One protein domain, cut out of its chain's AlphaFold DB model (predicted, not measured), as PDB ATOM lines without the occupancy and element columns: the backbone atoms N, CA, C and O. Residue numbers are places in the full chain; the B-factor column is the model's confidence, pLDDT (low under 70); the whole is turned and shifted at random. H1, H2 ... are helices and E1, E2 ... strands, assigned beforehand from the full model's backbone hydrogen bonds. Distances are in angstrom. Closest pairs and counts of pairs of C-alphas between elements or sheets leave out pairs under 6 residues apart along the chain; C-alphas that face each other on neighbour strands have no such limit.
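What this domain is: This is residues 61 to 225 of the 845 residues of the protein "DUF835 domain-containing protein" of Euryarchaeota archaeon (UniProt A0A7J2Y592). A twisted sheet of five strands curls round H4, with H2 packed over the same face and the small H3 on the opposite face. Near one end of the body, residues 97 to 102 of H1 meet residues 130 to 134 of H2, while the turn between E1 and E2 lies at the other end of the long axis. The printed part has 165 residues, with four named helices and six named strands in the order E1 E2 H1 H2 E3 E4 H3 E5 E6 H4. The sheet runs E1 E2 E5 E4 E3, all antiparallel, and the class is mixed, helices and strands. The whole is compact, with a radius of gyration of the C-alphas of 16.1 A, and elongated, spanning 52 by 31 by 31 A.

How they stand to each other: Start at residue 61: E1, residues 61 to 71, forms a hairpin with E2, residues 75 to 86, where N 62 and O 84 are 2.8 A apart, within hydrogen-bond range. E2 is also the antiparallel neighbour of E5, residues 191 to 201, with N 81 and O 195 at 2.9 A. E5 bends by 55 degrees at residue 198; beside it find E4, residues 157 to 164, with N 163 and O 196 at 2.8 A. E4 bends by 65 degrees at residue 160 and forms a hairpin with E3, residues 152 to 154, with N 154 and O 157 at 2.8 A. H2, residues 128 to 142, is on the sheet at a height of 10.2 A, slantwise to E5 at 34 degrees on the local plane. H1, residues 88 to 102, touches H2, about perpendicular at 74 degrees; their closest C-alphas, Tyr 101 and Glu 130, are 5.5 A apart. With residues 138 to 142 alone H2 touches H4, residues 213 to 221, closest at the C-alphas of Glu 141 and Ala 218, 6.3 A, opposite ways at a steep tilt of 42 degrees. H2 and H3, residues 172 to 176, only just touch, with 3 pairs of C-alphas within 8 A, the closest being Leu 132 and Leu 173 at 6.7 A. E6, residues 205 to 209, pairs with no named strand. In H1, H2 and H3 every O i to N i+4 pair is within hydrogen-bond range; in H4, 3 of 5 are.

Where its parts are: Find C-alpha 61 at (36.043, -48.667, -11.938); from there E1 runs 32.6 A. E2 measures 34.5 A, H1 19.9 A, H2 20.7 A, E4 19.5 A and E5 31.0 A. H4 ends at C-alpha 221, (42.138, -36.288, -17.968).

The domain as a whole: The C-alphas farthest apart, Val 72 and Asp 123, are 52.6 A apart. The printed part has no cut; its long links are residues 103 to 127 and 177 to 190. No printed residue is under 70 in pLDDT.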
ATOM      1  N   LEU A  61      34.672 -49.140 -12.143       89.19
ATOM      2  CA  LEU A  61      36.043 -48.667 -11.938       89.19
ATOM      3  C   LEU A  61      36.369 -48.727 -10.441       89.19
ATOM      4  O   LEU A  61      35.809 -47.973  -9.645       89.19
ATOM      5  N   ALA A  62      37.270 -49.613 -10.036       90.62
ATOM      6  CA  ALA A  62      37.774 -49.666  -8.673       90.62
ATOM      7  C   ALA A  62      39.086 -48.879  -8.553       90.62
ATOM      8  O   ALA A  62      40.032 -49.124  -9.300       90.62
ATOM      9  N   VAL A  63      39.146 -47.950  -7.598       91.69
ATOM     10  CA  VAL A  63      40.341 -47.150  -7.298       91.69
ATOM     11  C   VAL A  63      40.752 -47.434  -5.862       91.69
ATOM     12  O   VAL A  63      40.040 -47.079  -4.923       91.69
ATOM     13  N   SER A  64      41.891 -48.099  -5.695       92.44
ATOM     14  CA  SER A  64      42.478 -48.380  -4.387       92.44
ATOM     15  C   SER A  64      43.708 -47.514  -4.191       92.44
ATOM     16  O   SER A  64      44.609 -47.554  -5.024       92.44
ATOM     17  N   VAL A  65      43.754 -46.771  -3.090       92.94
ATOM     18  CA  VAL A  65      44.871 -45.893  -2.743       92.94
ATOM     19  C   VAL A  65      45.324 -46.184  -1.324       92.94
ATOM     20  O   VAL A  65      44.507 -46.260  -0.405       92.94
ATOM     21  N   ASP A  66      46.628 -46.294  -1.134       92.94
ATOM     22  CA  ASP A  66      47.251 -46.327   0.180       92.94
ATOM     23  C   ASP A  66      48.288 -45.212   0.305       92.94
ATOM     24  O   ASP A  66      48.998 -44.907  -0.644       92.94
ATOM     25  N   TYR A  67      48.342 -44.579   1.473       92.81
ATOM     26  CA  TYR A  67      49.323 -43.559   1.827       92.81
ATOM     27  C   TYR A  67      50.110 -44.026   3.041       92.81
ATOM     28  O   TYR A  67      49.525 -44.327   4.076       92.81
ATOM     29  N   GLU A  68      51.428 -43.997   2.957       93.75
ATOM     30  CA  GLU A  68      52.363 -44.284   4.036       93.75
ATOM     31  C   GLU A  68      53.205 -43.033   4.299       93.75
ATOM     32  O   GLU A  68      54.214 -42.783   3.634       93.75
ATOM     33  N   LEU A  69      52.763 -42.205   5.251       92.25
ATOM     34  CA  LEU A  69      53.395 -40.919   5.545       92.25
ATOM     35  C   LEU A  69      53.965 -40.892   6.963       92.25
ATOM     36  O   LEU A  69      53.309 -41.269   7.938       92.25
ATOM     37  N   PHE A  70      55.182 -40.367   7.085       90.56
ATOM     38  CA  PHE A  70      55.939 -40.329   8.331       90.56
ATOM     39  C   PHE A  70      56.482 -38.920   8.572       90.56
ATOM     40  O   PHE A  70      56.939 -38.246   7.648       90.56
ATOM     41  N   GLY A  71      56.454 -38.457   9.820       86.19
ATOM     42  CA  GLY A  71      57.041 -37.168  10.184       86.19
ATOM     43  C   GLY A  71      56.528 -36.607  11.506       86.19
ATOM     44  O   GLY A  71      55.753 -37.235  12.223       86.19
ATOM     45  N   VAL A  72      56.986 -35.399  11.844       78.75
ATOM     46  CA  VAL A  72      56.632 -34.717  13.106       78.75
ATOM     47  C   VAL A  72      55.784 -33.463  12.909       78.75
ATOM     48  O   VAL A  72      54.914 -33.191  13.726       78.75
ATOM     49  N   SER A  73      56.012 -32.701  11.840       72.25
ATOM     50  CA  SER A  73      55.294 -31.449  11.543       72.25
ATOM     51  C   SER A  73      54.810 -31.407  10.098       72.25
ATOM     52  O   SER A  73      53.675 -31.022   9.835       72.25
ATOM     53  N   GLN A  74      55.663 -31.862   9.183       83.62
ATOM     54  CA  GLN A  74      55.341 -32.176   7.802       83.62
ATOM     55  C   GLN A  74      55.502 -33.685   7.636       83.62
ATOM     56  O   GLN A  74      56.572 -34.221   7.939       83.62
ATOM     57  N   LEU A  75      54.440 -34.373   7.221       85.69
ATOM     58  CA  LEU A  75      54.549 -35.786   6.881       85.69
ATOM     59  C   LEU A  75      55.015 -35.886   5.434       85.69
ATOM     60  O   LEU A  75      54.459 -35.230   4.552       85.69
ATOM     61  N   ALA A  76      56.025 -36.710   5.204       91.06
ATOM     62  CA  ALA A  76      56.497 -37.062   3.878       91.06
ATOM     63  C   ALA A  76      56.495 -38.579   3.747       91.06
ATOM     64  O   ALA A  76      56.575 -39.310   4.738       91.06
ATOM     65  N   GLY A  77      56.381 -39.054   2.521       92.81
ATOM     66  CA  GLY A  77      56.348 -40.479   2.257       92.81
ATOM     67  C   GLY A  77      55.808 -40.740   0.873       92.81
ATOM     68  O   GLY A  77      56.037 -39.955  -0.048       92.81
ATOM     69  N   GLY A  78      55.085 -41.837   0.745       91.94
ATOM     70  CA  GLY A  78      54.523 -42.247  -0.524       91.94
ATOM     71  C   GLY A  78      53.355 -43.178  -0.347       91.94
ATOM     72  O   GLY A  78      52.686 -43.143   0.681       91.94
ATOM     73  N   GLY A  79      53.088 -43.969  -1.366       93.75
ATOM     74  CA  GLY A  79      51.911 -44.805  -1.401       93.75
ATOM     75  C   GLY A  79      51.748 -45.481  -2.742       93.75
ATOM     76  O   GLY A  79      52.581 -45.318  -3.638       93.75
ATOM     77  N   HIS A  80      50.658 -46.218  -2.879       94.38
ATOM     78  CA  HIS A  80      50.302 -46.868  -4.126       94.38
ATOM     79  C   HIS A  80      48.905 -46.465  -4.555       94.38
ATOM     80  O   HIS A  80      48.012 -46.222  -3.742       94.38
ATOM     81  N   VAL A  81      48.710 -46.424  -5.867       95.00
ATOM     82  CA  VAL A  81      47.390 -46.331  -6.477       95.00
ATOM     83  C   VAL A  81      47.226 -47.480  -7.458       95.00
ATOM     84  O   VAL A  81      48.104 -47.776  -8.269       95.00
ATOM     85  N   THR A  82      46.099 -48.170  -7.343       95.19
ATOM     86  CA  THR A  82      45.699 -49.249  -8.241       95.19
ATOM     87  C   THR A  82      44.340 -48.922  -8.827       95.19
ATOM     88  O   THR A  82      43.353 -48.820  -8.096       95.19
ATOM     89  N   TRP A  83      44.288 -48.815 -10.150       95.31
ATOM     90  CA  TRP A  83      43.038 -48.811 -10.901       95.31
ATOM     91  C   TRP A  83      42.759 -50.231 -11.368       95.31
ATOM     92  O   TRP A  83      43.607 -50.842 -12.016       95.31
ATOM     93  N   ALA A  84      41.583 -50.757 -11.045       94.06
ATOM     94  CA  ALA A  84      41.081 -52.020 -11.564       94.06
ATOM     95  C   ALA A  84      39.755 -51.760 -12.284       94.06
ATOM     96  O   ALA A  84      38.800 -51.268 -11.686       94.06
ATOM     97  N   LEU A  85      39.715 -52.058 -13.576       92.25
ATOM     98  CA  LEU A  85      38.578 -51.833 -14.456       92.25
ATOM     99  C   LEU A  85      38.085 -53.182 -14.972       92.25
ATOM    100  O   LEU A  85      38.882 -53.997 -15.438       92.25
ATOM    101  N   ALA A  86      36.775 -53.397 -14.930       88.38
ATOM    102  CA  ALA A  86      36.136 -54.600 -15.454       88.38
ATOM    103  C   ALA A  86      34.970 -54.217 -16.366       88.38
ATOM    104  O   ALA A  86      34.238 -53.282 -16.053       88.38
ATOM    105  N   GLY A  87      34.779 -54.952 -17.464       88.94
ATOM    106  CA  GLY A  87      33.680 -54.721 -18.406       88.94
ATOM    107  C   GLY A  87      33.826 -53.433 -19.227       88.94
ATOM    108  O   GLY A  87      34.883 -53.178 -19.808       88.94
ATOM    109  N   GLU A  88      32.763 -52.633 -19.298       89.12
ATOM    110  CA  GLU A  88      32.677 -51.429 -20.130       89.12
ATOM    111  C   GLU A  88      33.762 -50.377 -19.824       89.12
ATOM    112  O   GLU A  88      34.419 -49.952 -20.774       89.12
ATOM    113  N   PRO A  89      34.073 -50.021 -18.559       89.81
ATOM    114  CA  PRO A  89      35.181 -49.114 -18.240       89.81
ATOM    115  C   PRO A  89      36.544 -49.574 -18.782       89.81
ATOM    116  O   PRO A  89      37.350 -48.759 -19.228       89.81
ATOM    117  N   ALA A  90      36.815 -50.886 -18.769       92.25
ATOM    118  CA  ALA A  90      38.059 -51.435 -19.313       92.25
ATOM    119  C   ALA A  90      38.092 -51.345 -20.846       92.25
ATOM    120  O   ALA A  90      39.138 -51.070 -21.435       92.25
ATOM    121  N   ARG A  91      36.944 -51.551 -21.501       92.38
ATOM    122  CA  ARG A  91      36.796 -51.373 -22.950       92.38
ATOM    123  C   ARG A  91      36.957 -49.908 -23.351       92.38
ATOM    124  O   ARG A  91      37.685 -49.620 -24.297       92.38
ATOM    125  N   GLU A  92      36.320 -48.992 -22.625       91.69
ATOM    126  CA  GLU A  92      36.372 -47.555 -22.888       91.69
ATOM    127  C   GLU A  92      37.811 -47.042 -22.830       91.69
ATOM    128  O   GLU A  92      38.295 -46.468 -23.804       91.69
ATOM    129  N   ILE A  93      38.533 -47.301 -21.734       93.81
ATOM    130  CA  ILE A  93      39.904 -46.802 -21.589       93.81
ATOM    131  C   ILE A  93      40.839 -47.391 -22.655       93.81
ATOM    132  O   ILE A  93      41.648 -46.657 -23.215       93.81
ATOM    133  N   ARG A  94      40.686 -48.672 -23.035       95.06
ATOM    134  CA  ARG A  94      41.440 -49.256 -24.160       95.06
ATOM    135  C   ARG A  94      41.120 -48.559 -25.473       95.06
ATOM    136  O   ARG A  94      42.035 -48.255 -26.226       95.06
ATOM    137  N   ALA A  95      39.845 -48.290 -25.749       94.25
ATOM    138  CA  ALA A  95      39.441 -47.573 -26.952       94.25
ATOM    139  C   ALA A  95      40.028 -46.154 -26.998       94.25
ATOM    140  O   ALA A  95      40.454 -45.719 -28.067       94.25
ATOM    141  N   LYS A  96      40.123 -45.461 -25.853       95.12
ATOM    142  CA  LYS A  96      40.798 -44.158 -25.769       95.12
ATOM    143  C   LYS A  96      42.306 -44.271 -25.999       95.12
ATOM    144  O   LYS A  96      42.853 -43.482 -26.765       95.12
ATOM    145  N   ILE A  97      42.966 -45.264 -25.392       96.12
ATOM    146  CA  ILE A  97      44.406 -45.499 -25.578       96.12
ATOM    147  C   ILE A  97      44.704 -45.823 -27.041       96.12
ATOM    148  O   ILE A  97      45.531 -45.146 -27.636       96.12
ATOM    149  N   VAL A  98      43.984 -46.767 -27.651       95.62
ATOM    150  CA  VAL A  98      44.142 -47.093 -29.077       95.62
ATOM    151  C   VAL A  98      43.864 -45.858 -29.948       95.62
ATOM    152  O   VAL A  98      44.643 -45.510 -30.828       95.62
ATOM    153  N   GLY A  99      42.790 -45.116 -29.670       92.75
ATOM    154  CA  GLY A  99      42.433 -43.943 -30.470       92.75
ATOM    155  C   GLY A  99      43.420 -42.772 -30.383       92.75
ATOM    156  O   GLY A  99      43.493 -41.996 -31.333       92.75
ATOM    157  N   LEU A 100      44.143 -42.600 -29.268       93.50
ATOM    158  CA  LEU A 100      45.090 -41.489 -29.095       93.50
ATOM    159  C   LEU A 100      46.556 -41.902 -29.294       93.50
ATOM    160  O   LEU A 100      47.321 -41.130 -29.864       93.50
ATOM    161  N   TYR A 101      46.945 -43.085 -28.821       94.94
ATOM    162  CA  TYR A 101      48.339 -43.533 -28.787       94.94
ATOM    163  C   TYR A 101      48.712 -44.503 -29.909       94.94
ATOM    164  O   TYR A 101      49.875 -44.499 -30.292       94.94
ATOM    165  N   ASP A 102      47.765 -45.270 -30.455       94.50
ATOM    166  CA  ASP A 102      48.004 -46.157 -31.608       94.50
ATOM    167  C   ASP A 102      47.687 -45.450 -32.945       94.50
ATOM    168  O   ASP A 102      48.524 -45.420 -33.846       94.50
ATOM    169  N   GLU A 103      46.525 -44.785 -33.068       91.06
ATOM    170  CA  GLU A 103      46.103 -44.106 -34.318       91.06
ATOM    171  C   GLU A 103      47.029 -42.943 -34.721       91.06
ATOM    172  O   GLU A 103      47.253 -42.699 -35.910       91.06
ATOM    173  N   TYR A 104      47.553 -42.198 -33.745       89.56
ATOM    174  CA  TYR A 104      48.435 -41.058 -33.987       89.56
ATOM    175  C   TYR A 104      49.877 -41.428 -33.662       89.56
ATOM    176  O   TYR A 104      50.109 -42.081 -32.659       89.56
ATOM    177  N   VAL A 105      50.844 -40.944 -34.451       89.31
ATOM    178  CA  VAL A 105      52.297 -41.087 -34.184       89.31
ATOM    179  C   VAL A 105      52.808 -40.018 -33.199       89.31
ATOM    180  O   VAL A 105      53.797 -40.207 -32.485       89.31
ATOM    181  N   GLN A 106      52.134 -38.867 -33.173       89.62
ATOM    182  CA  GLN A 106      52.349 -37.772 -32.231       89.62
ATOM    183  C   GLN A 106      50.998 -37.243 -31.769       89.62
ATOM    184  O   GLN A 106      50.073 -37.135 -32.573       89.62
ATOM    185  N   ILE A 107      50.901 -36.873 -30.495       89.75
ATOM    186  CA  ILE A 107      49.669 -36.348 -29.912       89.75
ATOM    187  C   ILE A 107      49.271 -35.055 -30.646       89.75
ATOM    188  O   ILE A 107      50.067 -34.109 -30.673       89.75
ATOM    189  N   PRO A 108      48.062 -34.980 -31.235       86.62
ATOM    190  CA  PRO A 108      47.621 -33.797 -31.966       86.62
ATOM    191  C   PRO A 108      47.520 -32.544 -31.091       86.62
ATOM    192  O   PRO A 108      47.352 -32.614 -29.869       86.62
ATOM    193  N   ARG A 109      47.551 -31.370 -31.731       84.75
ATOM    194  CA  ARG A 109      47.314 -30.107 -31.029       84.75
ATOM    195  C   ARG A 109      45.918 -30.046 -30.426       84.75
ATOM    196  O   ARG A 109      44.941 -30.443 -31.050       84.75
ATOM    197  N   GLY A 110      45.859 -29.496 -29.217       85.50
ATOM    198  CA  GLY A 110      44.646 -29.345 -28.426       85.50
ATOM    199  C   GLY A 110      44.503 -30.401 -27.338       85.50
ATOM    200  O   GLY A 110      43.776 -30.167 -26.390       85.50
ATOM    201  N   PHE A 111      45.241 -31.511 -27.377       90.44
ATOM    202  CA  PHE A 111      45.386 -32.378 -26.204       90.44
ATOM    203  C   PHE A 111      46.446 -31.837 -25.235       90.44
ATOM    204  O   PHE A 111      47.352 -31.104 -25.640       90.44
ATOM    205  N   LEU A 112      46.362 -32.236 -23.960       88.50
ATOM    206  CA  LEU A 112      47.263 -31.769 -22.892       88.50
ATOM    207  C   LEU A 112      48.753 -31.985 -23.210       88.50
ATOM    208  O   LEU A 112      49.574 -31.111 -22.942       88.50
ATOM    209  N   PHE A 113      49.087 -33.108 -23.850       89.94
ATOM    210  CA  PHE A 113      50.457 -33.495 -24.207       89.94
ATOM    211  C   PHE A 113      50.768 -33.314 -25.701       89.94
ATOM    212  O   PHE A 113      51.570 -34.047 -26.276       89.94
ATOM    213  N   SER A 114      50.117 -32.341 -26.348       88.00
ATOM    214  CA  SER A 114      50.306 -32.004 -27.766       88.00
ATOM    215  C   SER A 114      51.781 -32.001 -28.198       88.00
ATOM    216  O   SER A 114      52.609 -31.287 -27.633       88.00
ATOM    217  N   GLY A 115      52.088 -32.723 -29.277       86.44
ATOM    218  CA  GLY A 115      53.420 -32.838 -29.875       86.44
ATOM    219  C   GLY A 115      54.299 -33.945 -29.286       86.44
ATOM    220  O   GLY A 115      55.362 -34.223 -29.845       86.44
ATOM    221  N   ALA A 116      53.880 -34.598 -28.198       90.81
ATOM    222  CA  ALA A 116      54.596 -35.744 -27.648       90.81
ATOM    223  C   ALA A 116      54.464 -36.982 -28.561       90.81
ATOM    224  O   ALA A 116      53.407 -37.191 -29.163       90.81
ATOM    225  N   PRO A 117      55.519 -37.806 -28.696       92.06
ATOM    226  CA  PRO A 117      55.452 -39.050 -29.451       92.06
ATOM    227  C   PRO A 117      54.633 -40.101 -28.696       92.06
ATOM    228  O   PRO A 117      54.753 -40.240 -27.483       92.06
ATOM    229  N   THR A 118      53.856 -40.885 -29.430       91.44
ATOM    230  CA  THR A 118      52.986 -41.937 -28.875       91.44
ATOM    231  C   THR A 118      53.501 -43.351 -29.141       91.44
ATOM    232  O   THR A 118      53.052 -44.292 -28.501       91.44
ATOM    233  N   SER A 119      54.468 -43.503 -30.054       91.88
ATOM    234  CA  SER A 119      54.882 -44.789 -30.649       91.88
ATOM    235  C   SER A 119      53.817 -45.478 -31.510       91.88
ATOM    236  O   SER A 119      54.022 -46.635 -31.867       91.88
ATOM    237  N   GLY A 120      52.740 -44.770 -31.864       90.62
ATOM    238  CA  GLY A 120      51.610 -45.332 -32.595       90.62
ATOM    239  C   GLY A 120      51.984 -45.900 -33.955       90.62
ATOM    240  O   GLY A 120      52.760 -45.294 -34.709       90.62
ATOM    241  N   ASN A 121      51.434 -47.072 -34.260       92.62
ATOM    242  CA  ASN A 121      51.669 -47.788 -35.512       92.62
ATOM    243  C   ASN A 121      50.369 -48.092 -36.295       92.62
ATOM    244  O   ASN A 121      50.446 -48.574 -37.431       92.62
ATOM    245  N   ALA A 122      49.213 -47.731 -35.731       92.31
ATOM    246  CA  ALA A 122      47.866 -47.922 -36.252       92.31
ATOM    247  C   ALA A 122      47.491 -49.396 -36.516       92.31
ATOM    248  O   ALA A 122      46.773 -49.695 -37.479       92.31
ATOM    249  N   ASP A 123      47.971 -50.328 -35.688       93.56
ATOM    250  CA  ASP A 123      47.666 -51.761 -35.798       93.56
ATOM    251  C   ASP A 123      46.422 -52.200 -34.995       93.56
ATOM    252  O   ASP A 123      45.952 -53.346 -35.116       93.56
ATOM    253  N   GLY A 124      45.837 -51.277 -34.226       93.31
ATOM    254  CA  GLY A 124      44.626 -51.467 -33.436       93.31
ATOM    255  C   GLY A 124      44.831 -52.247 -32.135       93.31
ATOM    256  O   GLY A 124      43.834 -52.661 -31.522       93.31
ATOM    257  N   GLN A 125      46.074 -52.501 -31.727       95.00
ATOM    258  CA  GLN A 125      46.460 -53.144 -30.473       95.00
ATOM    259  C   GLN A 125      47.311 -52.192 -29.639       95.00
ATOM    260  O   GLN A 125      47.943 -51.305 -30.173       95.00
ATOM    261  N   ILE A 126      47.313 -52.377 -28.317       95.75
ATOM    262  CA  ILE A 126      48.149 -51.574 -27.419       95.75
ATOM    263  C   ILE A 126      49.511 -52.250 -27.263       95.75
ATOM    264  O   ILE A 126      49.648 -53.236 -26.525       95.75
ATOM    265  N   ASP A 127      50.518 -51.697 -27.923       94.44
ATOM    266  CA  ASP A 127      51.899 -52.157 -27.837       94.44
ATOM    267  C   ASP A 127      52.634 -51.617 -26.602       94.44
ATOM    268  O   ASP A 127      52.195 -50.706 -25.897       94.44
ATOM    269  N   ALA A 128      53.816 -52.176 -26.324       92.94
ATOM    270  CA  ALA A 128      54.637 -51.734 -25.197       92.94
ATOM    271  C   ALA A 128      55.038 -50.252 -25.294       92.94
ATOM    272  O   ALA A 128      55.099 -49.583 -24.266       92.94
ATOM    273  N   GLY A 129      55.301 -49.738 -26.502       93.06
ATOM    274  CA  GLY A 129      55.645 -48.328 -26.713       93.06
ATOM    275  C   GLY A 129      54.472 -47.388 -26.427       93.06
ATOM    276  O   GLY A 129      54.642 -46.381 -25.744       93.06
ATOM    277  N   GLU A 130      53.280 -47.762 -26.881       95.44
ATOM    278  CA  GLU A 130      52.046 -46.984 -26.726       95.44
ATOM    279  C   GLU A 130      51.547 -47.007 -25.285       95.44
ATOM    280  O   GLU A 130      51.230 -45.967 -24.709       95.44
ATOM    281  N   GLY A 131      51.559 -48.187 -24.659       94.44
ATOM    282  CA  GLY A 131      51.248 -48.328 -23.245       94.44
ATOM    283  C   GLY A 131      52.216 -47.531 -22.369       94.44
ATOM    284  O   GLY A 131      51.768 -46.889 -21.421       94.44
ATOM    285  N   LEU A 132      53.515 -47.503 -22.706       94.12
ATOM    286  CA  LEU A 132      54.505 -46.692 -21.986       94.12
ATOM    287  C   LEU A 132      54.232 -45.198 -22.160       94.12
ATOM    288  O   LEU A 132      54.249 -44.480 -21.162       94.12
ATOM    289  N   ALA A 133      53.943 -44.741 -23.383       95.00
ATOM    290  CA  ALA A 133      53.603 -43.346 -23.654       95.00
ATOM    291  C   ALA A 133      52.364 -42.905 -22.857       95.00
ATOM    292  O   ALA A 133      52.407 -41.885 -22.168       95.00
ATOM    293  N   PHE A 134      51.304 -43.719 -22.855       96.12
ATOM    294  CA  PHE A 134      50.110 -43.464 -22.052       96.12
ATOM    295  C   PHE A 134      50.419 -43.396 -20.556       96.12
ATOM    296  O   PHE A 134      50.066 -42.420 -19.895       96.12
ATOM    297  N   THR A 135      51.104 -44.405 -20.007       95.56
ATOM    298  CA  THR A 135      51.414 -44.423 -18.571       95.56
ATOM    299  C   THR A 135      52.361 -43.297 -18.160       95.56
ATOM    300  O   THR A 135      52.197 -42.753 -17.076       95.56
ATOM    301  N   GLY A 136      53.286 -42.882 -19.030       93.94
ATOM    302  CA  GLY A 136      54.152 -41.731 -18.782       93.94
ATOM    303  C   GLY A 136      53.390 -40.405 -18.807       93.94
ATOM    304  O   GLY A 136      53.706 -39.489 -18.058       93.94
ATOM    305  N   HIS A 137      52.347 -40.263 -19.621       94.56
ATOM    306  CA  HIS A 137      51.484 -39.078 -19.565       94.56
ATOM    307  C   HIS A 137      50.534 -39.093 -18.366       94.56
ATOM    308  O   HIS A 137      50.308 -38.047 -17.765       94.56
ATOM    309  N   LEU A 138      50.067 -40.268 -17.941       95.19
ATOM    310  CA  LEU A 138      49.361 -40.422 -16.668       95.19
ATOM    311  C   LEU A 138      50.247 -40.039 -15.470       95.19
ATOM    312  O   LEU A 138      49.779 -39.364 -14.558       95.19
ATOM    313  N   GLU A 139      51.527 -40.419 -15.496       94.12
ATOM    314  CA  GLU A 139      52.542 -39.987 -14.525       94.12
ATOM    315  C   GLU A 139      52.630 -38.457 -14.465       94.12
ATOM    316  O   GLU A 139      52.412 -37.854 -13.417       94.12
ATOM    317  N   ASN A 140      52.822 -37.821 -15.623       92.25
ATOM    318  CA  ASN A 140      52.896 -36.366 -15.744       92.25
ATOM    319  C   ASN A 140      51.612 -35.652 -15.277       92.25
ATOM    320  O   ASN A 140      51.697 -34.563 -14.705       92.25
ATOM    321  N   GLU A 141      50.424 -36.226 -15.508       91.75
ATOM    322  CA  GLU A 141      49.166 -35.690 -14.966       91.75
ATOM    323  C   GLU A 141      49.118 -35.786 -13.441       91.75
ATOM    324  O   GLU A 141      48.769 -34.808 -12.779       91.75
ATOM    325  N   LEU A 142      49.504 -36.931 -12.863       92.19
ATOM    326  CA  LEU A 142      49.568 -37.095 -11.409       92.19
ATOM    327  C   LEU A 142      50.558 -36.112 -10.780       92.19
ATOM    328  O   LEU A 142      50.252 -35.513  -9.751       92.19
ATOM    329  N   GLU A 143      51.696 -35.867 -11.420       91.81
ATOM    330  CA  GLU A 143      52.703 -34.896 -10.982       91.81
ATOM    331  C   GLU A 143      52.329 -33.431 -11.285       91.81
ATOM    332  O   GLU A 143      53.015 -32.502 -10.855       91.81
ATOM    333  N   GLY A 144      51.228 -33.182 -12.001       86.31
ATOM    334  CA  GLY A 144      50.766 -31.833 -12.340       86.31
ATOM    335  C   GLY A 144      51.624 -31.111 -13.390       86.31
ATOM    336  O   GLY A 144      51.494 -29.892 -13.556       86.31
ATOM    337  N   VAL A 145      52.464 -31.847 -14.128       82.56
ATOM    338  CA  VAL A 145      53.419 -31.320 -15.117       82.56
ATOM    339  C   VAL A 145      52.703 -30.565 -16.235       82.56
ATOM    340  O   VAL A 145      53.082 -29.439 -16.555       82.56
ATOM    341  N   ALA A 146      51.611 -31.117 -16.775       71.00
ATOM    342  CA  ALA A 146      50.844 -30.484 -17.856       71.00
ATOM    343  C   ALA A 146      50.256 -29.112 -17.475       71.00
ATOM    344  O   ALA A 146      49.940 -28.289 -18.334       71.00
ATOM    345  N   ARG A 147      50.119 -28.840 -16.173       75.19
ATOM    346  CA  ARG A 147      49.563 -27.591 -15.640       75.19
ATOM    347  C   ARG A 147      50.647 -26.626 -15.153       75.19
ATOM    348  O   ARG A 147      50.315 -25.613 -14.539       75.19
ATOM    349  N   ASN A 148      51.924 -26.919 -15.427       73.56
ATOM    350  CA  ASN A 148      53.088 -26.206 -14.891       73.56
ATOM    351  C   ASN A 148      53.064 -26.096 -13.354       73.56
ATOM    352  O   ASN A 148      53.541 -25.109 -12.785       73.56
ATOM    353  N   PHE A 149      52.478 -27.086 -12.678       73.75
ATOM    354  CA  PHE A 149      52.480 -27.171 -11.225       73.75
ATOM    355  C   PHE A 149      53.601 -28.093 -10.748       73.75
ATOM    356  O   PHE A 149      54.026 -29.004 -11.449       73.75
ATOM    357  N   THR A 150      54.085 -27.850  -9.531       72.56
ATOM    358  CA  THR A 150      55.030 -28.729  -8.834       72.56
ATOM    359  C   THR A 150      54.245 -29.728  -7.982       72.56
ATOM    360  O   THR A 150      54.281 -29.643  -6.752       72.56
ATOM    361  N   GLY A 151      53.457 -30.595  -8.618       82.31
ATOM    362  CA  GLY A 151      52.641 -31.606  -7.948       82.31
ATOM    363  C   GLY A 151      51.128 -31.367  -7.985       82.31
ATOM    364  O   GLY A 151      50.642 -30.237  -8.100       82.31
ATOM    365  N   THR A 152      50.370 -32.451  -7.814       88.31
ATOM    366  CA  THR A 152      48.905 -32.442  -7.702       88.31
ATOM    367  C   THR A 152      48.476 -32.448  -6.241       88.31
ATOM    368  O   THR A 152      48.866 -33.302  -5.443       88.31
ATOM    369  N   ARG A 153      47.637 -31.477  -5.863       88.19
ATOM    370  CA  ARG A 153      47.106 -31.374  -4.501       88.19
ATOM    371  C   ARG A 153      45.909 -32.301  -4.311       88.19
ATOM    372  O   ARG A 153      44.883 -32.151  -4.967       88.19
ATOM    373  N   ILE A 154      46.017 -33.174  -3.320       87.75
ATOM    374  CA  ILE A 154      45.022 -34.164  -2.927       87.75
ATOM    375  C   ILE A 154      44.668 -33.936  -1.454       87.75
ATOM    376  O   ILE A 154      45.300 -34.457  -0.533       87.75
ATOM    377  N   GLY A 155      43.684 -33.063  -1.219       86.00
ATOM    378  CA  GLY A 155      43.282 -32.638   0.124       86.00
ATOM    379  C   GLY A 155      44.430 -31.988   0.906       86.00
ATOM    380  O   GLY A 155      44.749 -30.813   0.702       86.00
ATOM    381  N   TYR A 156      45.024 -32.732   1.840       88.38
ATOM    382  CA  TYR A 156      46.162 -32.289   2.653       88.38
ATOM    383  C   TYR A 156      47.533 -32.656   2.051       88.38
ATOM    384  O   TYR A 156      48.552 -32.107   2.479       88.38
ATOM    385  N   PHE A 157      47.568 -33.582   1.091       91.00
ATOM    386  CA  PHE A 157      48.772 -34.146   0.483       91.00
ATOM    387  C   PHE A 157      49.079 -33.462  -0.853       91.00
ATOM    388  O   PHE A 157      48.168 -33.105  -1.597       91.00
ATOM    389  N   LEU A 158      50.354 -33.255  -1.155       91.88
ATOM    390  CA  LEU A 158      50.840 -32.850  -2.468       91.88
ATOM    391  C   LEU A 158      51.626 -34.023  -3.042       91.88
ATOM    392  O   LEU A 158      52.684 -34.356  -2.507       91.88
ATOM    393  N   LEU A 159      51.083 -34.630  -4.093       92.94
ATOM    394  CA  LEU A 159      51.743 -35.669  -4.872       92.94
ATOM    395  C   LEU A 159      52.711 -34.979  -5.829       92.94
ATOM    396  O   LEU A 159      52.264 -34.234  -6.696       92.94
ATOM    397  N   ASP A 160      54.012 -35.180  -5.640       89.62
ATOM    398  CA  ASP A 160      55.057 -34.523  -6.436       89.62
ATOM    399  C   ASP A 160      55.825 -35.475  -7.352       89.62
ATOM    400  O   ASP A 160      56.469 -35.005  -8.286       89.62
ATOM    401  N   ARG A 161      55.754 -36.787  -7.092       91.81
ATOM    402  CA  ARG A 161      56.313 -37.828  -7.954       91.81
ATOM    403  C   ARG A 161      55.383 -39.023  -8.070       91.81
ATOM    404  O   ARG A 161      54.810 -39.449  -7.064       91.81
ATOM    405  N   ALA A 162      55.281 -39.583  -9.263       93.69
ATOM    406  CA  ALA A 162      54.594 -40.830  -9.548       93.69
ATOM    407  C   ALA A 162      55.479 -41.700 -10.442       93.69
ATOM    408  O   ALA A 162      56.247 -41.196 -11.238       93.69
ATOM    409  N   ASP A 163      55.364 -43.014 -10.314       93.50
ATOM    410  CA  ASP A 163      56.080 -43.970 -11.150       93.50
ATOM    411  C   ASP A 163      55.224 -45.230 -11.302       93.50
ATOM    412  O   ASP A 163      54.434 -45.589 -10.421       93.50
ATOM    413  N   LEU A 164      55.420 -45.977 -12.388       93.44
ATOM    414  CA  LEU A 164      54.898 -47.342 -12.474       93.44
ATOM    415  C   LEU A 164      55.399 -48.189 -11.292       93.44
ATOM    416  O   LEU A 164      56.552 -48.092 -10.885       93.44
ATOM    417  N   TYR A 165      54.558 -49.097 -10.786       87.81
ATOM    418  CA  TYR A 165      54.865 -49.894  -9.585       87.81
ATOM    419  C   TYR A 165      56.250 -50.575  -9.585       87.81
ATOM    420  O   TYR A 165      56.953 -50.544  -8.579       87.81
ATOM    421  N   GLU A 166      56.674 -51.156 -10.712       86.00
ATOM    422  CA  GLU A 166      58.010 -51.744 -10.869       86.00
ATOM    423  C   GLU A 166      58.911 -50.950 -11.829       86.00
ATOM    424  O   GLU A 166      59.657 -51.534 -12.624       86.00
ATOM    425  N   GLN A 167      58.851 -49.620 -11.791       85.19
ATOM    426  CA  GLN A 167      59.698 -48.761 -12.619       85.19
ATOM    427  C   GLN A 167      61.195 -49.112 -12.477       85.19
ATOM    428  O   GLN A 167      61.679 -49.499 -11.413       85.19
ATOM    429  N   GLY A 168      61.947 -49.029 -13.582       74.12
ATOM    430  CA  GLY A 168      63.391 -49.326 -13.619       74.12
ATOM    431  C   GLY A 168      63.759 -50.809 -13.767       74.12
ATOM    432  O   GLY A 168      64.937 -51.150 -13.873       74.12
ATOM    433  N   SER A 169      62.771 -51.703 -13.828       77.06
ATOM    434  CA  SER A 169      62.976 -53.135 -14.056       77.06
ATOM    435  C   SER A 169      62.620 -53.539 -15.503       77.06
ATOM    436  O   SER A 169      61.753 -52.946 -16.141       77.06
ATOM    437  N   ALA A 170      63.284 -54.554 -16.074       78.31
ATOM    438  CA  ALA A 170      63.091 -54.931 -17.485       78.31
ATOM    439  C   ALA A 170      61.658 -55.422 -17.757       78.31
ATOM    440  O   ALA A 170      61.287 -56.476 -17.247       78.31
ATOM    441  N   GLY A 171      60.849 -54.687 -18.524       83.25
ATOM    442  CA  GLY A 171      59.418 -54.984 -18.696       83.25
ATOM    443  C   GLY A 171      58.518 -54.429 -17.583       83.25
ATOM    444  O   GLY A 171      57.483 -55.028 -17.301       83.25
ATOM    445  N   ALA A 172      58.908 -53.311 -16.954       86.75
ATOM    446  CA  ALA A 172      58.155 -52.614 -15.903       86.75
ATOM    447  C   ALA A 172      56.655 -52.481 -16.217       86.75
ATOM    448  O   ALA A 172      55.827 -52.866 -15.399       86.75
ATOM    449  N   LEU A 173      56.297 -52.047 -17.431       90.94
ATOM    450  CA  LEU A 173      54.900 -51.902 -17.850       90.94
ATOM    451  C   LEU A 173      54.100 -53.211 -17.747       90.94
ATOM    452  O   LEU A 173      53.001 -53.216 -17.201       90.94
ATOM    453  N   ALA A 174      54.662 -54.327 -18.217       91.00
ATOM    454  CA  ALA A 174      54.004 -55.636 -18.182       91.00
ATOM    455  C   ALA A 174      53.842 -56.186 -16.757       91.00
ATOM    456  O   ALA A 174      52.984 -57.030 -16.518       91.00
ATOM    457  N   ARG A 175      54.675 -55.738 -15.808       90.00
ATOM    458  CA  ARG A 175      54.545 -56.106 -14.393       90.00
ATOM    459  C   ARG A 175      53.636 -55.155 -13.631       90.00
ATOM    460  O   ARG A 175      52.919 -55.604 -12.747       90.00
ATOM    461  N   SER A 176      53.591 -53.878 -13.990       93.62
ATOM    462  CA  SER A 176      52.717 -52.885 -13.360       93.62
ATOM    463  C   SER A 176      51.282 -52.891 -13.890       93.62
ATOM    464  O   SER A 176      50.395 -52.365 -13.220       93.62
ATOM    465  N   THR A 177      51.032 -53.498 -15.051       94.38
ATOM    466  CA  THR A 177      49.703 -53.561 -15.675       94.38
ATOM    467  C   THR A 177      49.276 -54.996 -15.964       94.38
ATOM    468  O   THR A 177      50.107 -55.869 -16.202       94.38
ATOM    469  N   THR A 178      47.970 -55.256 -15.961       93.62
ATOM    470  CA  THR A 178      47.389 -56.527 -16.428       93.62
ATOM    471  C   THR A 178      46.271 -56.237 -17.411       93.62
ATOM    472  O   THR A 178      45.456 -55.369 -17.132       93.62
ATOM    473  N   GLY A 179      46.206 -56.948 -18.538       90.12
ATOM    474  CA  GLY A 179      45.156 -56.736 -19.545       90.12
ATOM    475  C   GLY A 179      45.296 -55.434 -20.345       90.12
ATOM    476  O   GLY A 179      44.322 -54.997 -20.953       90.12
ATOM    477  N   LEU A 180      46.471 -54.792 -20.338       93.12
ATOM    478  CA  LEU A 180      46.760 -53.627 -21.181       93.12
ATOM    479  C   LEU A 180      47.459 -54.043 -22.484       93.12
ATOM    480  O   LEU A 180      46.941 -53.815 -23.572       93.12
ATOM    481  N   LEU A 181      48.619 -54.690 -22.368       93.94
ATOM    482  CA  LEU A 181      49.483 -55.025 -23.502       93.94
ATOM    483  C   LEU A 181      48.884 -56.091 -24.423       93.94
ATOM    484  O   LEU A 181      48.368 -57.103 -23.948       93.94
ATOM    485  N   GLY A 182      49.005 -55.883 -25.735       91.44
ATOM    486  CA  GLY A 182      48.503 -56.790 -26.772       91.44
ATOM    487  C   GLY A 182      46.976 -56.848 -26.859       91.44
ATOM    488  O   GLY A 182      46.426 -57.738 -27.511       91.44
ATOM    489  N   THR A 183      46.272 -55.932 -26.186       93.88
ATOM    490  CA  THR A 183      44.807 -55.881 -26.199       93.88
ATOM    491  C   THR A 183      44.295 -54.892 -27.238       93.88
ATOM    492  O   THR A 183      44.952 -53.905 -27.555       93.88
ATOM    493  N   ARG A 184      43.110 -55.174 -27.789       94.06
ATOM    494  CA  ARG A 184      42.417 -54.306 -28.755       94.06
ATOM    495  C   ARG A 184      41.406 -53.406 -28.055       94.06
ATOM    496  O   ARG A 184      40.945 -53.721 -26.958       94.06
ATOM    497  N   ALA A 185      40.959 -52.361 -28.747       90.38
ATOM    498  CA  ALA A 185      39.920 -51.440 -28.271       90.38
ATOM    499  C   ALA A 185      38.618 -52.131 -27.807       90.38
ATOM    500  O   ALA A 185      37.931 -51.631 -26.924       90.38
ATOM    501  N   ASN A 186      38.262 -53.284 -28.384       91.81
ATOM    502  CA  ASN A 186      37.048 -54.037 -28.050       91.81
ATOM    503  C   ASN A 186      37.286 -55.231 -27.107       91.81
ATOM    504  O   ASN A 186      36.381 -56.048 -26.931       91.81
ATOM    505  N   ALA A 187      38.484 -55.364 -26.529       90.25
ATOM    506  CA  ALA A 187      38.790 -56.447 -25.605       90.25
ATOM    507  C   ALA A 187      37.957 -56.328 -24.319       90.25
ATOM    508  O   ALA A 187      37.806 -55.242 -23.758       90.25
ATOM    509  N   THR A 188      37.455 -57.465 -23.839       85.00
ATOM    510  CA  THR A 188      36.595 -57.565 -22.647       85.00
ATOM    511  C   THR A 188      37.341 -58.041 -21.402       85.00
ATOM    512  O   THR A 188      36.714 -58.326 -20.388       85.00
ATOM    513  N   GLU A 189      38.662 -58.209 -21.484       88.56
ATOM    514  CA  GLU A 189      39.485 -58.641 -20.353       88.56
ATOM    515  C   GLU A 189      39.496 -57.571 -19.254       88.56
ATOM    516  O   GLU A 189      39.397 -56.376 -19.547       88.56
ATOM    517  N   ASP A 190      39.664 -57.975 -17.999       90.75
ATOM    518  CA  ASP A 190      39.861 -57.021 -16.907       90.75
ATOM    519  C   ASP A 190      41.200 -56.293 -17.082       90.75
ATOM    520  O   ASP A 190      42.193 -56.869 -17.536       90.75
ATOM    521  N   LEU A 191      41.226 -55.014 -16.725       93.75
ATOM    522  CA  LEU A 191      42.402 -54.160 -16.819       93.75
ATOM    523  C   LEU A 191      42.822 -53.721 -15.419       93.75
ATOM    524  O   LEU A 191      41.998 -53.242 -14.646       93.75
ATOM    525  N   SER A 192      44.111 -53.831 -15.102       95.00
ATOM    526  CA  SER A 192      44.671 -53.187 -13.914       95.00
ATOM    527  C   SER A 192      45.909 -52.372 -14.244       95.00
ATOM    528  O   SER A 192      46.704 -52.760 -15.102       95.00
ATOM    529  N   ILE A 193      46.059 -51.234 -13.568       96.25
ATOM    530  CA  ILE A 193      47.194 -50.317 -13.691       96.25
ATOM    531  C   ILE A 193      47.638 -49.942 -12.278       96.25
ATOM    532  O   ILE A 193      46.807 -49.569 -11.450       96.25
ATOM    533  N   ARG A 194      48.938 -50.073 -11.992       96.19
ATOM    534  CA  ARG A 194      49.507 -49.870 -10.652       96.19
ATOM    535  C   ARG A 194      50.662 -48.884 -10.674       96.19
ATOM    536  O   ARG A 194      51.626 -49.072 -11.419       96.19
ATOM    537  N   PHE A 195      50.566 -47.878  -9.820       96.12
ATOM    538  CA  PHE A 195      51.572 -46.840  -9.641       96.12
ATOM    539  C   PHE A 195      52.000 -46.760  -8.178       96.12
ATOM    540  O   PHE A 195      51.225 -47.062  -7.269       96.12
ATOM    541  N   VAL A 196      53.243 -46.340  -7.978       95.50
ATOM    542  CA  VAL A 196      53.766 -45.830  -6.710       95.50
ATOM    543  C   VAL A 196      53.797 -44.313  -6.834       95.50
ATOM    544  O   VAL A 196      54.076 -43.782  -7.904       95.50
ATOM    545  N   PHE A 197      53.522 -43.600  -5.752       94.88
ATOM    546  CA  PHE A 197      53.702 -42.155  -5.711       94.88
ATOM    547  C   PHE A 197      54.423 -41.730  -4.439       94.88
ATOM    548  O   PHE A 197      54.426 -42.445  -3.437       94.88
ATOM    549  N   SER A 198      55.021 -40.542  -4.468       94.44
ATOM    550  CA  SER A 198      55.584 -39.882  -3.297       94.44
ATOM    551  C   SER A 198      55.117 -38.439  -3.189       94.44
ATOM    552  O   SER A 198      54.576 -37.860  -4.131       94.44
ATOM    553  N   GLY A 199      55.287 -37.871  -2.000       93.38
ATOM    554  CA  GLY A 199      54.919 -36.492  -1.753       93.38
ATOM    555  C   GLY A 199      54.971 -36.111  -0.286       93.38
ATOM    556  O   GLY A 199      55.528 -36.818   0.563       93.38
ATOM    557  N   SER A 200      54.372 -34.966   0.029       92.31
ATOM    558  CA  SER A 200      54.329 -34.462   1.401       92.31
ATOM    559  C   SER A 200      53.056 -33.690   1.723       92.31
ATOM    560  O   SER A 200      52.332 -33.220   0.848       92.31
ATOM    561  N   THR A 201      52.761 -33.548   3.013       91.25
ATOM    562  CA  THR A 201      51.663 -32.706   3.493       91.25
ATOM    563  C   THR A 201      51.978 -31.233   3.242       91.25
ATOM    564  O   THR A 201      53.048 -30.766   3.627       91.25
ATOM    565  N   VAL A 202      51.030 -30.478   2.688       87.00
ATOM    566  CA  VAL A 202      51.191 -29.036   2.398       87.00
ATOM    567  C   VAL A 202      50.269 -28.132   3.211       87.00
ATOM    568  O   VAL A 202      50.350 -26.909   3.113       87.00
ATOM    569  N   ALA A 203      49.373 -28.713   4.002       81.50
ATOM    570  CA  ALA A 203      48.444 -27.983   4.852       81.50
ATOM    571  C   ALA A 203      48.574 -28.460   6.300       81.50
ATOM    572  O   ALA A 203      48.658 -29.659   6.549       81.50
ATOM    573  N   SER A 204      48.558 -27.525   7.250       84.56
ATOM    574  CA  SER A 204      48.455 -27.828   8.684       84.56
ATOM    575  C   SER A 204      47.021 -28.137   9.119       84.56
ATOM    576  O   SER A 204      46.816 -28.801  10.131       84.56
ATOM    577  N   ASP A 205      46.038 -27.668   8.352       89.62
ATOM    578  CA  ASP A 205      44.614 -27.915   8.539       89.62
ATOM    579  C   ASP A 205      43.950 -27.956   7.158       89.62
ATOM    580  O   ASP A 205      44.094 -27.012   6.375       89.62
ATOM    581  N   SER A 206      43.283 -29.058   6.821       88.12
ATOM    582  CA  SER A 206      42.614 -29.196   5.527       88.12
ATOM    583  C   SER A 206      41.427 -30.154   5.606       88.12
ATOM    584  O   SER A 206      41.586 -31.274   6.107       88.12
ATOM    585  N   PRO A 207      40.245 -29.769   5.094       88.25
ATOM    586  CA  PRO A 207      39.184 -30.724   4.833       88.25
ATOM    587  C   PRO A 207      39.577 -31.620   3.650       88.25
ATOM    588  O   PRO A 207      40.027 -31.152   2.604       88.25
ATOM    589  N   LEU A 208      39.385 -32.919   3.822       86.62
ATOM    590  CA  LEU A 208      39.517 -33.944   2.802       86.62
ATOM    591  C   LEU A 208      38.118 -34.475   2.482       86.62
ATOM    592  O   LEU A 208      37.413 -34.963   3.369       86.62
ATOM    593  N   ALA A 209      37.726 -34.363   1.216       83.94
ATOM    594  CA  ALA A 209      36.551 -35.042   0.692       83.94
ATOM    595  C   ALA A 209      36.921 -36.493   0.366       83.94
ATOM    596  O   ALA A 209      37.931 -36.736  -0.291       83.94
ATOM    597  N   LEU A 210      36.103 -37.429   0.837       80.56
ATOM    598  CA  LEU A 210      36.239 -38.857   0.601       80.56
ATOM    599  C   LEU A 210      35.055 -39.333  -0.270       80.56
ATOM    600  O   LEU A 210      33.914 -38.976   0.020       80.56
ATOM    601  N   PRO A 211      35.283 -40.144  -1.316       74.06
ATOM    602  CA  PRO A 211      36.587 -40.516  -1.846       74.06
ATOM    603  C   PRO A 211      37.255 -39.397  -2.661       74.06
ATOM    604  O   PRO A 211      36.609 -38.507  -3.218       74.06
ATOM    605  N   THR A 212      38.573 -39.485  -2.760       75.94
ATOM    606  CA  THR A 212      39.435 -38.611  -3.535       75.94
ATOM    607  C   THR A 212      39.169 -38.786  -5.032       75.94
ATOM    608  O   THR A 212      39.565 -39.776  -5.647       75.94
ATOM    609  N   ARG A 213      38.567 -37.771  -5.657       78.44
ATOM    610  CA  ARG A 213      38.267 -37.783  -7.099       78.44
ATOM    611  C   ARG A 213      39.512 -37.690  -7.995       78.44
ATOM    612  O   ARG A 213      39.496 -38.198  -9.110       78.44
ATOM    613  N   ALA A 214      40.602 -37.112  -7.482       83.56
ATOM    614  CA  ALA A 214      41.815 -36.815  -8.247       83.56
ATOM    615  C   ALA A 214      42.390 -38.032  -8.997       83.56
ATOM    616  O   ALA A 214      42.775 -37.896 -10.151       83.56
ATOM    617  N   TYR A 215      42.399 -39.222  -8.387       88.00
ATOM    618  CA  TYR A 215      42.934 -40.427  -9.034       88.00
ATOM    619  C   TYR A 215      42.011 -40.997 -10.109       88.00
ATOM    620  O   TYR A 215      42.492 -41.528 -11.107       88.00
ATOM    621  N   ALA A 216      40.693 -40.919  -9.912       85.19
ATOM    622  CA  ALA A 216      39.731 -41.370 -10.915       85.19
ATOM    623  C   ALA A 216      39.745 -40.433 -12.132       85.19
ATOM    624  O   ALA A 216      39.786 -40.906 -13.265       85.19
ATOM    625  N   ASP A 217      39.777 -39.118 -11.890       86.19
ATOM    626  CA  ASP A 217      39.827 -38.106 -12.946       86.19
ATOM    627  C   ASP A 217      41.160 -38.166 -13.716       86.19
ATOM    628  O   ASP A 217      41.145 -38.115 -14.943       86.19
ATOM    629  N   ALA A 218      42.303 -38.350 -13.037       90.31
ATOM    630  CA  ALA A 218      43.627 -38.388 -13.675       90.31
ATOM    631  C   ALA A 218      43.739 -39.447 -14.784       90.31
ATOM    632  O   ALA A 218      44.354 -39.189 -15.815       90.31
ATOM    633  N   LEU A 219      43.098 -40.611 -14.608       92.44
ATOM    634  CA  LEU A 219      43.117 -41.693 -15.598       92.44
ATOM    635  C   LEU A 219      42.509 -41.271 -16.950       92.44
ATOM    636  O   LEU A 219      42.929 -41.767 -17.993       92.44
ATOM    637  N   TYR A 220      41.533 -40.358 -16.928       92.69
ATOM    638  CA  TYR A 220      40.798 -39.904 -18.110       92.69
ATOM    639  C   TYR A 220      41.212 -38.506 -18.576       92.69
ATOM    640  O   TYR A 220      41.090 -38.218 -19.767       92.69
ATOM    641  N   GLU A 221      41.738 -37.670 -17.680       92.31
ATOM    642  CA  GLU A 221      42.138 -36.288 -17.968       92.31
ATOM    643  C   GLU A 221      43.250 -36.217 -19.023       92.31
ATOM    644  O   GLU A 221      43.281 -35.275 -19.807       92.31
ATOM    645  N   VAL A 222      44.095 -37.251 -19.138       93.94
ATOM    646  CA  VAL A 222      45.118 -37.381 -20.197       93.94
ATOM    647  C   VAL A 222      44.522 -37.239 -21.610       93.94
ATOM    648  O   VAL A 222      45.206 -36.792 -22.529       93.94
ATOM    649  N   PHE A 223      43.245 -37.591 -21.791       94.81
ATOM    650  CA  PHE A 223      42.534 -37.503 -23.071       94.81
ATOM    651  C   PHE A 223      41.724 -36.209 -23.242       94.81
ATOM    652  O   PHE A 223      40.997 -36.066 -24.226       94.81
ATOM    653  N   SER A 224      41.805 -35.277 -22.293       93.88
ATOM    654  CA  SER A 224      41.093 -34.004 -22.361       93.88
ATOM    655  C   SER A 224      41.630 -33.141 -23.503       93.88
ATOM    656  O   SER A 224      42.841 -32.976 -23.675       93.88
ATOM    657  N   PHE A 225      40.710 -32.549 -24.261       92.38
ATOM    658  CA  PHE A 225      41.027 -31.622 -25.338       92.38
ATOM    659  C   PHE A 225      40.780 -30.191 -24.854       92.38
ATOM    660  O   PHE A 225      39.648 -29.782 -24.601       92.38
TER     661      PHE A 225